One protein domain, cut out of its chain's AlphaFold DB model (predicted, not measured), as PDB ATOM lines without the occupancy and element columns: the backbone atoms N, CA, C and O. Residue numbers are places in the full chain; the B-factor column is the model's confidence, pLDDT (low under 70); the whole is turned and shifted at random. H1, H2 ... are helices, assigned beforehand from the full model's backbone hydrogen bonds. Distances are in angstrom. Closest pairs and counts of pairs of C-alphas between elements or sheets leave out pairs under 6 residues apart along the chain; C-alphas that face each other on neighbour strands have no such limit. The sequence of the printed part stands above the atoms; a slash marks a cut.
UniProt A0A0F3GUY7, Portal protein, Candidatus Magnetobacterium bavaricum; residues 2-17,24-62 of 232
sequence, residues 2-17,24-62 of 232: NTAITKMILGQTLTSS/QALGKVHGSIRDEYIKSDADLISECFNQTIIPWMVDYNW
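Overview. This is residues 2 to 17 and 24 to 62 of the 232 residues of the protein "Portal protein" of Candidatus Magnetobacterium bavaricum (UniProt A0A0F3GUY7). One long helix, H2, and the short H3 that follows it make a long arm, with the short H1 set steeply to one side near Arg 34 of H2. Residues 39 to 62 stick out, free of the rest. The printed part has 55 residues, with three named helices in the order H1, H2, H3 and no named strand: all helix. It is extended, with a radius of gyration of the C-alphas of 17.4 A and spans of 54 by 25 by 10 A.

Arrangement. H2, residues 24 to 51, and H1, residues 2 to 10, are close but not clearly touching; their closest C-alphas, of Arg 34 and Leu 10, are 6.3 A apart. They run the same way at a steep tilt of 61 degrees. H2 and H3, residues 53 to 61, meet only through their tight link, Thr 52. H1 and H3 are apart. In H1, H2 and H3 every O i to N i+4 pair is within hydrogen-bond range.

Along the chain. H2 runs 40.7 A, from C-alpha 24 at (56.201, -28.138, -32.029) to C-alpha 51 at (27.300, -46.287, -54.128). H3 measures 12.3 A and H1 12.0 A.

Size, cuts and confidence. The C-alphas farthest apart, of Ser 17 and Trp 62, are 54.5 A apart. Residues 18 to 23 are not printed; C-alphas 17 and 24 are 14.2 A apart across this cut. pLDDT is under 70 at residues 11 to 17, 24 to 28 and 30.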
ATOM      1  N   ASN A   2      60.987 -31.727 -56.841       74.88
ATOM      2  CA  ASN A   2      60.411 -32.795 -56.004       74.88
ATOM      3  C   ASN A   2      59.726 -32.285 -54.724       74.88
ATOM      4  O   ASN A   2      58.606 -32.678 -54.428       74.88
ATOM      5  N   THR A   3      60.329 -31.321 -54.022       73.69
ATOM      6  CA  THR A   3      59.749 -30.751 -52.793       73.69
ATOM      7  C   THR A   3      58.416 -30.032 -53.026       73.69
ATOM      8  O   THR A   3      57.586 -29.988 -52.126       73.69
ATOM      9  N   ALA A   4      58.181 -29.469 -54.217       77.88
ATOM     10  CA  ALA A   4      56.908 -28.821 -54.541       77.88
ATOM     11  C   ALA A   4      55.794 -29.855 -54.769       77.88
ATOM     12  O   ALA A   4      54.676 -29.659 -54.304       77.88
ATOM     13  N   ILE A   5      56.129 -30.980 -55.408       80.81
ATOM     14  CA  ILE A   5      55.211 -32.107 -55.619       80.81
ATOM     15  C   ILE A   5      54.830 -32.727 -54.269       80.81
ATOM     16  O   ILE A   5      53.652 -32.913 -53.988       80.81
ATOM     17  N   THR A   6      55.804 -32.957 -53.382       76.38
ATOM     18  CA  THR A   6      55.532 -33.468 -52.028       76.38
ATOM     19  C   THR A   6      54.653 -32.517 -51.220       76.38
ATOM     20  O   THR A   6      53.744 -32.975 -50.541       76.38
ATOM     21  N   LYS A   7      54.867 -31.198 -51.316       78.19
ATOM     22  CA  LYS A   7      54.015 -30.204 -50.643       78.19
ATOM     23  C   LYS A   7      52.582 -30.199 -51.176       78.19
ATOM     24  O   LYS A   7      51.663 -30.023 -50.391       78.19
ATOM     25  N   MET A   8      52.397 -30.407 -52.480       77.62
ATOM     26  CA  MET A   8      51.072 -30.488 -53.099       77.62
ATOM     27  C   MET A   8      50.311 -31.747 -52.670       77.62
ATOM     28  O   MET A   8      49.131 -31.657 -52.369       77.62
ATOM     29  N   ILE A   9      50.984 -32.902 -52.631       77.38
ATOM     30  CA  ILE A   9      50.349 -34.185 -52.284       77.38
ATOM     31  C   ILE A   9      50.114 -34.300 -50.774       77.38
ATOM     32  O   ILE A   9      49.084 -34.791 -50.338       77.38
ATOM     33  N   LEU A  10      51.089 -33.882 -49.969       75.81
ATOM     34  CA  LEU A  10      51.105 -34.138 -48.528       75.81
ATOM     35  C   LEU A  10      50.610 -32.946 -47.698       75.81
ATOM     36  O   LEU A  10      50.491 -33.077 -46.484       75.81
ATOM     37  N   GLY A  11      50.441 -31.769 -48.309       69.12
ATOM     38  CA  GLY A  11      50.002 -30.528 -47.652       69.12
ATOM     39  C   GLY A  11      50.987 -29.920 -46.637       69.12
ATOM     40  O   GLY A  11      50.833 -28.768 -46.236       69.12
ATOM     41  N   GLN A  12      52.026 -30.652 -46.219       68.25
ATOM     42  CA  GLN A  12      52.985 -30.219 -45.199       68.25
ATOM     43  C   GLN A  12      54.278 -29.647 -45.787       68.25
ATOM     44  O   GLN A  12      54.843 -30.168 -46.752       68.25
ATOM     45  N   THR A  13      54.794 -28.581 -45.171       60.16
ATOM     46  CA  THR A  13      55.991 -27.875 -45.653       60.16
ATOM     47  C   THR A  13      57.231 -28.089 -44.791       60.16
ATOM     48  O   THR A  13      58.328 -27.849 -45.292       60.16
ATOM     49  N   LEU A  14      57.076 -28.562 -43.549       53.72
ATOM     50  CA  LEU A  14      58.121 -28.447 -42.530       53.72
ATOM     51  C   LEU A  14      58.890 -29.742 -42.236       53.72
ATOM     52  O   LEU A  14      60.098 -29.681 -42.029       53.72
ATOM     53  N   THR A  15      58.259 -30.919 -42.310       56.50
ATOM     54  CA  THR A  15      58.957 -32.214 -42.122       56.50
ATOM     55  C   THR A  15      60.029 -32.479 -43.180       56.50
ATOM     56  O   THR A  15      60.942 -33.262 -42.942       56.50
ATOM     57  N   SER A  16      59.962 -31.793 -44.327       53.50
ATOM     58  CA  SER A  16      60.941 -31.917 -45.412       53.50
ATOM     59  C   SER A  16      61.956 -30.766 -45.485       53.50
ATOM     60  O   SER A  16      62.900 -30.868 -46.267       53.50
ATOM     61  N   SER A  17      61.798 -29.679 -44.715       48.59
ATOM     62  CA  SER A  17      62.770 -28.576 -44.659       48.59
ATOM     63  C   SER A  17      63.307 -28.435 -43.241       48.59
ATOM     64  O   SER A  17      62.721 -27.756 -42.400       48.59
ATOM     65  N   GLN A  24      57.166 -27.158 -32.580       60.00
ATOM     66  CA  GLN A  24      56.201 -28.138 -32.029       60.00
ATOM     67  C   GLN A  24      54.745 -27.730 -32.343       60.00
ATOM     68  O   GLN A  24      53.954 -28.533 -32.831       60.00
ATOM     69  N   ALA A  25      54.411 -26.446 -32.162       60.00
ATOM     70  CA  ALA A  25      53.083 -25.917 -32.486       60.00
ATOM     71  C   ALA A  25      52.783 -25.953 -33.996       60.00
ATOM     72  O   ALA A  25      51.693 -26.337 -34.406       60.00
ATOM     73  N   LEU A  26      53.764 -25.601 -34.828       60.75
ATOM     74  CA  LEU A  26      53.607 -25.575 -36.281       60.75
ATOM     75  C   LEU A  26      53.623 -26.997 -36.883       60.75
ATOM     76  O   LEU A  26      52.873 -27.274 -37.812       60.75
ATOM     77  N   GLY A  27      54.360 -27.939 -36.286       63.88
ATOM     78  CA  GLY A  27      54.275 -29.369 -36.596       63.88
ATOM     79  C   GLY A  27      52.896 -29.966 -36.302       63.88
ATOM     80  O   GLY A  27      52.395 -30.740 -37.113       63.88
ATOM     81  N   LYS A  28      52.239 -29.548 -35.208       67.94
ATOM     82  CA  LYS A  28      50.866 -29.975 -34.881       67.94
ATOM     83  C   LYS A  28      49.845 -29.503 -35.925       67.94
ATOM     84  O   LYS A  28      48.994 -30.288 -36.323       67.94
ATOM     85  N   VAL A  29      49.973 -28.265 -36.416       72.00
ATOM     86  CA  VAL A  29      49.120 -27.726 -37.499       72.00
ATOM     87  C   VAL A  29      49.366 -28.451 -38.828       72.00
ATOM     88  O   VAL A  29      48.439 -28.715 -39.581       72.00
ATOM     89  N   HIS A  30      50.613 -28.808 -39.141       69.75
ATOM     90  CA  HIS A  30      50.898 -29.575 -40.359       69.75
ATOM     91  C   HIS A  30      50.427 -31.032 -40.278       69.75
ATOM     92  O   HIS A  30      50.026 -31.588 -41.299       69.75
ATOM     93  N   GLY A  31      50.452 -31.628 -39.082       74.06
ATOM     94  CA  GLY A  31      49.833 -32.924 -38.811       74.06
ATOM     95  C   GLY A  31      48.331 -32.891 -39.087       74.06
ATOM     96  O   GLY A  31      47.864 -33.681 -39.897       74.06
ATOM     97  N   SER A  32      47.614 -31.899 -38.545       77.06
ATOM     98  CA  SER A  32      46.160 -31.813 -38.733       77.06
ATOM     99  C   SER A  32      45.750 -31.674 -40.200       77.06
ATOM    100  O   SER A  32      44.787 -32.303 -40.614       77.06
ATOM    101  N   ILE A  33      46.513 -30.931 -41.015       82.19
ATOM    102  CA  ILE A  33      46.258 -30.850 -42.465       82.19
ATOM    103  C   ILE A  33      46.376 -32.237 -43.102       82.19
ATOM    104  O   ILE A  33      45.511 -32.641 -43.869       82.19
ATOM    105  N   ARG A  34      47.435 -32.992 -42.784       80.56
ATOM    106  CA  ARG A  34      47.598 -34.359 -43.300       80.56
ATOM    107  C   ARG A  34      46.414 -35.244 -42.898       80.56
ATOM    108  O   ARG A  34      45.957 -36.031 -43.723       80.56
ATOM    109  N   ASP A  35      45.931 -35.116 -41.670       83.31
ATOM    110  CA  ASP A  35      44.795 -35.897 -41.181       83.31
ATOM    111  C   ASP A  35      43.486 -35.509 -41.886       83.31
ATOM    112  O   ASP A  35      42.684 -36.383 -42.204       83.31
ATOM    113  N   GLU A  36      43.297 -34.229 -42.222       84.56
ATOM    114  CA  GLU A  36      42.174 -33.761 -43.049       84.56
ATOM    115  C   GLU A  36      42.197 -34.389 -44.452       84.56
ATOM    116  O   GLU A  36      41.155 -34.836 -44.934       84.56
ATOM    117  N   TYR A  37      43.372 -34.492 -45.086       87.00
ATOM    118  CA  TYR A  37      43.517 -35.201 -46.367       87.00
ATOM    119  C   TYR A  37      43.172 -36.687 -46.234       87.00
ATOM    120  O   TYR A  37      42.398 -37.207 -47.031       87.00
ATOM    121  N   ILE A  38      43.692 -37.358 -45.202       86.81
ATOM    122  CA  ILE A  38      43.401 -38.779 -44.950       86.81
ATOM    123  C   ILE A  38      41.900 -38.996 -44.744       86.81
ATOM    124  O   ILE A  38      41.339 -39.938 -45.302       86.81
ATOM    125  N   LYS A  39      41.241 -38.119 -43.979       89.44
ATOM    126  CA  LYS A  39      39.794 -38.171 -43.760       89.44
ATOM    127  C   LYS A  39      39.019 -37.967 -45.060       89.44
ATOM    128  O   LYS A  39      38.134 -38.757 -45.362       89.44
ATOM    129  N   SER A  40      39.383 -36.961 -45.853       89.75
ATOM    130  CA  SER A  40      38.732 -36.697 -47.141       89.75
ATOM    131  C   SER A  40      38.867 -37.875 -48.111       89.75
ATOM    132  O   SER A  40      37.905 -38.218 -48.799       89.75
ATOM    133  N   ASP A  41      40.042 -38.502 -48.174       92.19
ATOM    134  CA  ASP A  41      40.281 -39.668 -49.026       92.19
ATOM    135  C   ASP A  41      39.477 -40.885 -48.542       92.19
ATOM    136  O   ASP A  41      38.890 -41.619 -49.342       92.19
ATOM    137  N   ALA A  42      39.406 -41.089 -47.227       91.50
ATOM    138  CA  ALA A  42      38.624 -42.157 -46.617       91.50
ATOM    139  C   ALA A  42      37.113 -41.987 -46.828       91.50
ATOM    140  O   ALA A  42      36.432 -42.971 -47.128       91.50
ATOM    141  N   ASP A  43      36.598 -40.761 -46.728       91.44
ATOM    142  CA  ASP A  43      35.200 -40.431 -47.017       91.44
ATOM    143  C   ASP A  43      34.873 -40.720 -48.489       91.44
ATOM    144  O   ASP A  43      33.874 -41.380 -48.783       91.44
ATOM    145  N   LEU A  44      35.761 -40.332 -49.413       93.94
ATOM    146  CA  LEU A  44      35.605 -40.598 -50.845       93.94
ATOM    147  C   LEU A  44      35.571 -42.101 -51.153       93.94
ATOM    148  O   LEU A  44      34.720 -42.564 -51.917       93.94
ATOM    149  N   ILE A  45      36.474 -42.885 -50.558       94.19
ATOM    150  CA  ILE A  45      36.479 -44.346 -50.722       94.19
ATOM    151  C   ILE A  45      35.204 -44.948 -50.126       94.19
ATOM    152  O   ILE A  45      34.580 -45.809 -50.749       94.19
ATOM    153  N   SER A  46      34.788 -44.479 -48.951       93.38
ATOM    154  CA  SER A  46      33.584 -44.964 -48.275       93.38
ATOM    155  C   SER A  46      32.329 -44.707 -49.112       93.38
ATOM    156  O   SER A  46      31.513 -45.609 -49.308       93.38
ATOM    157  N   GLU A  47      32.194 -43.505 -49.674       92.88
ATOM    158  CA  GLU A  47      31.098 -43.145 -50.572       92.88
ATOM    159  C   GLU A  47      31.112 -43.992 -51.850       92.88
ATOM    160  O   GLU A  47      30.080 -44.549 -52.230       92.88
ATOM    161  N   CYS A  48      32.286 -44.173 -52.462       94.38
ATOM    162  CA  CYS A  48      32.446 -45.003 -53.653       94.38
ATOM    163  C   CYS A  48      31.967 -46.442 -53.409       94.38
ATOM    164  O   CYS A  48      31.163 -46.969 -54.181       94.38
ATOM    165  N   PHE A  49      32.388 -47.070 -52.308       93.62
ATOM    166  CA  PHE A  49      31.968 -48.431 -51.958       93.62
ATOM    167  C   PHE A  49      30.460 -48.526 -51.694       93.62
ATOM    168  O   PHE A  49      29.814 -49.460 -52.175       93.62
ATOM    169  N   ASN A  50      29.896 -47.547 -50.981       92.81
ATOM    170  CA  ASN A  50      28.468 -47.490 -50.659       92.81
ATOM    171  C   ASN A  50      27.574 -47.259 -51.880       92.81
ATOM    172  O   ASN A  50      26.431 -47.708 -51.878       92.81
ATOM    173  N   GLN A  51      28.066 -46.568 -52.910       92.06
ATOM    174  CA  GLN A  51      27.300 -46.287 -54.128       92.06
ATOM    175  C   GLN A  51      27.470 -47.353 -55.217       92.06
ATOM    176  O   GLN A  51      26.596 -47.480 -56.071       92.06
ATOM    177  N   THR A  52      28.575 -48.106 -55.215       92.62
ATOM    178  CA  THR A  52      28.913 -49.022 -56.318       92.62
ATOM    179  C   THR A  52      28.888 -50.487 -55.891       92.62
ATOM    180  O   THR A  52      27.927 -51.205 -56.162       92.62
ATOM    181  N   ILE A  53      29.936 -50.935 -55.201       91.25
ATOM    182  CA  ILE A  53      30.189 -52.348 -54.909       91.25
ATOM    183  C   ILE A  53      29.109 -52.915 -53.992       91.25
ATOM    184  O   ILE A  53      28.618 -54.015 -54.235       91.25
ATOM    185  N   ILE A  54      28.725 -52.178 -52.948       91.38
ATOM    186  CA  ILE A  54      27.784 -52.680 -51.946       91.38
ATOM    187  C   ILE A  54      26.387 -52.909 -52.539       91.38
ATOM    188  O   ILE A  54      25.887 -54.026 -52.386       91.38
ATOM    189  N   PRO A  55      25.769 -51.947 -53.255       91.19
ATOM    190  CA  PRO A  55      24.492 -52.183 -53.919       91.19
ATOM    191  C   PRO A  55      24.546 -53.360 -54.886       91.19
ATOM    192  O   PRO A  55      23.710 -54.252 -54.802       91.19
ATOM    193  N   TRP A  56      25.582 -53.439 -55.730       91.25
ATOM    194  CA  TRP A  56      25.718 -54.536 -56.692       91.25
ATOM    195  C   TRP A  56      25.820 -55.900 -56.014       91.25
ATOM    196  O   TRP A  56      25.196 -56.862 -56.455       91.25
ATOM    197  N   MET A  57      26.596 -55.993 -54.935       89.62
ATOM    198  CA  MET A  57      26.791 -57.249 -54.223       89.62
ATOM    199  C   MET A  57      25.524 -57.668 -53.468       89.62
ATOM    200  O   MET A  57      25.194 -58.854 -53.445       89.62
ATOM    201  N   VAL A  58      24.792 -56.719 -52.879       90.62
ATOM    202  CA  VAL A  58      23.538 -57.003 -52.167       90.62
ATOM    203  C   VAL A  58      22.422 -57.360 -53.140       90.62
ATOM    204  O   VAL A  58      21.793 -58.392 -52.945       90.62
ATOM    205  N   ASP A  59      22.228 -56.594 -54.212       90.50
ATOM    206  CA  ASP A  59      21.172 -56.843 -55.203       90.50
ATOM    207  C   ASP A  59      21.351 -58.189 -55.906       90.50
ATOM    208  O   ASP A  59      20.373 -58.870 -56.219       90.50
ATOM    209  N   TYR A  60      22.604 -58.593 -56.131       90.06
ATOM    210  CA  TYR A  60      22.921 -59.879 -56.739       90.06
ATOM    211  C   TYR A  60      22.597 -61.066 -55.822       90.06
ATOM    212  O   TYR A  60      22.080 -62.079 -56.289       90.06
ATOM    213  N   ASN A  61      22.902 -60.961 -54.525       91.56
ATOM    214  CA  ASN A  61      22.704 -62.059 -53.573       91.56
ATOM    215  C   ASN A  61      21.289 -62.079 -52.966       91.56
ATOM    216  O   ASN A  61      20.763 -63.151 -52.667       91.56
ATOM    217  N   TRP A  62      20.667 -60.912 -52.796       88.38
ATOM    218  CA  TRP A  62      19.365 -60.737 -52.157       88.38
ATOM    219  C   TRP A  62      18.515 -59.689 -52.890       88.38
ATOM    220  O   TRP A  62      18.522 -58.506 -52.532       88.38
TER     221      TRP A  62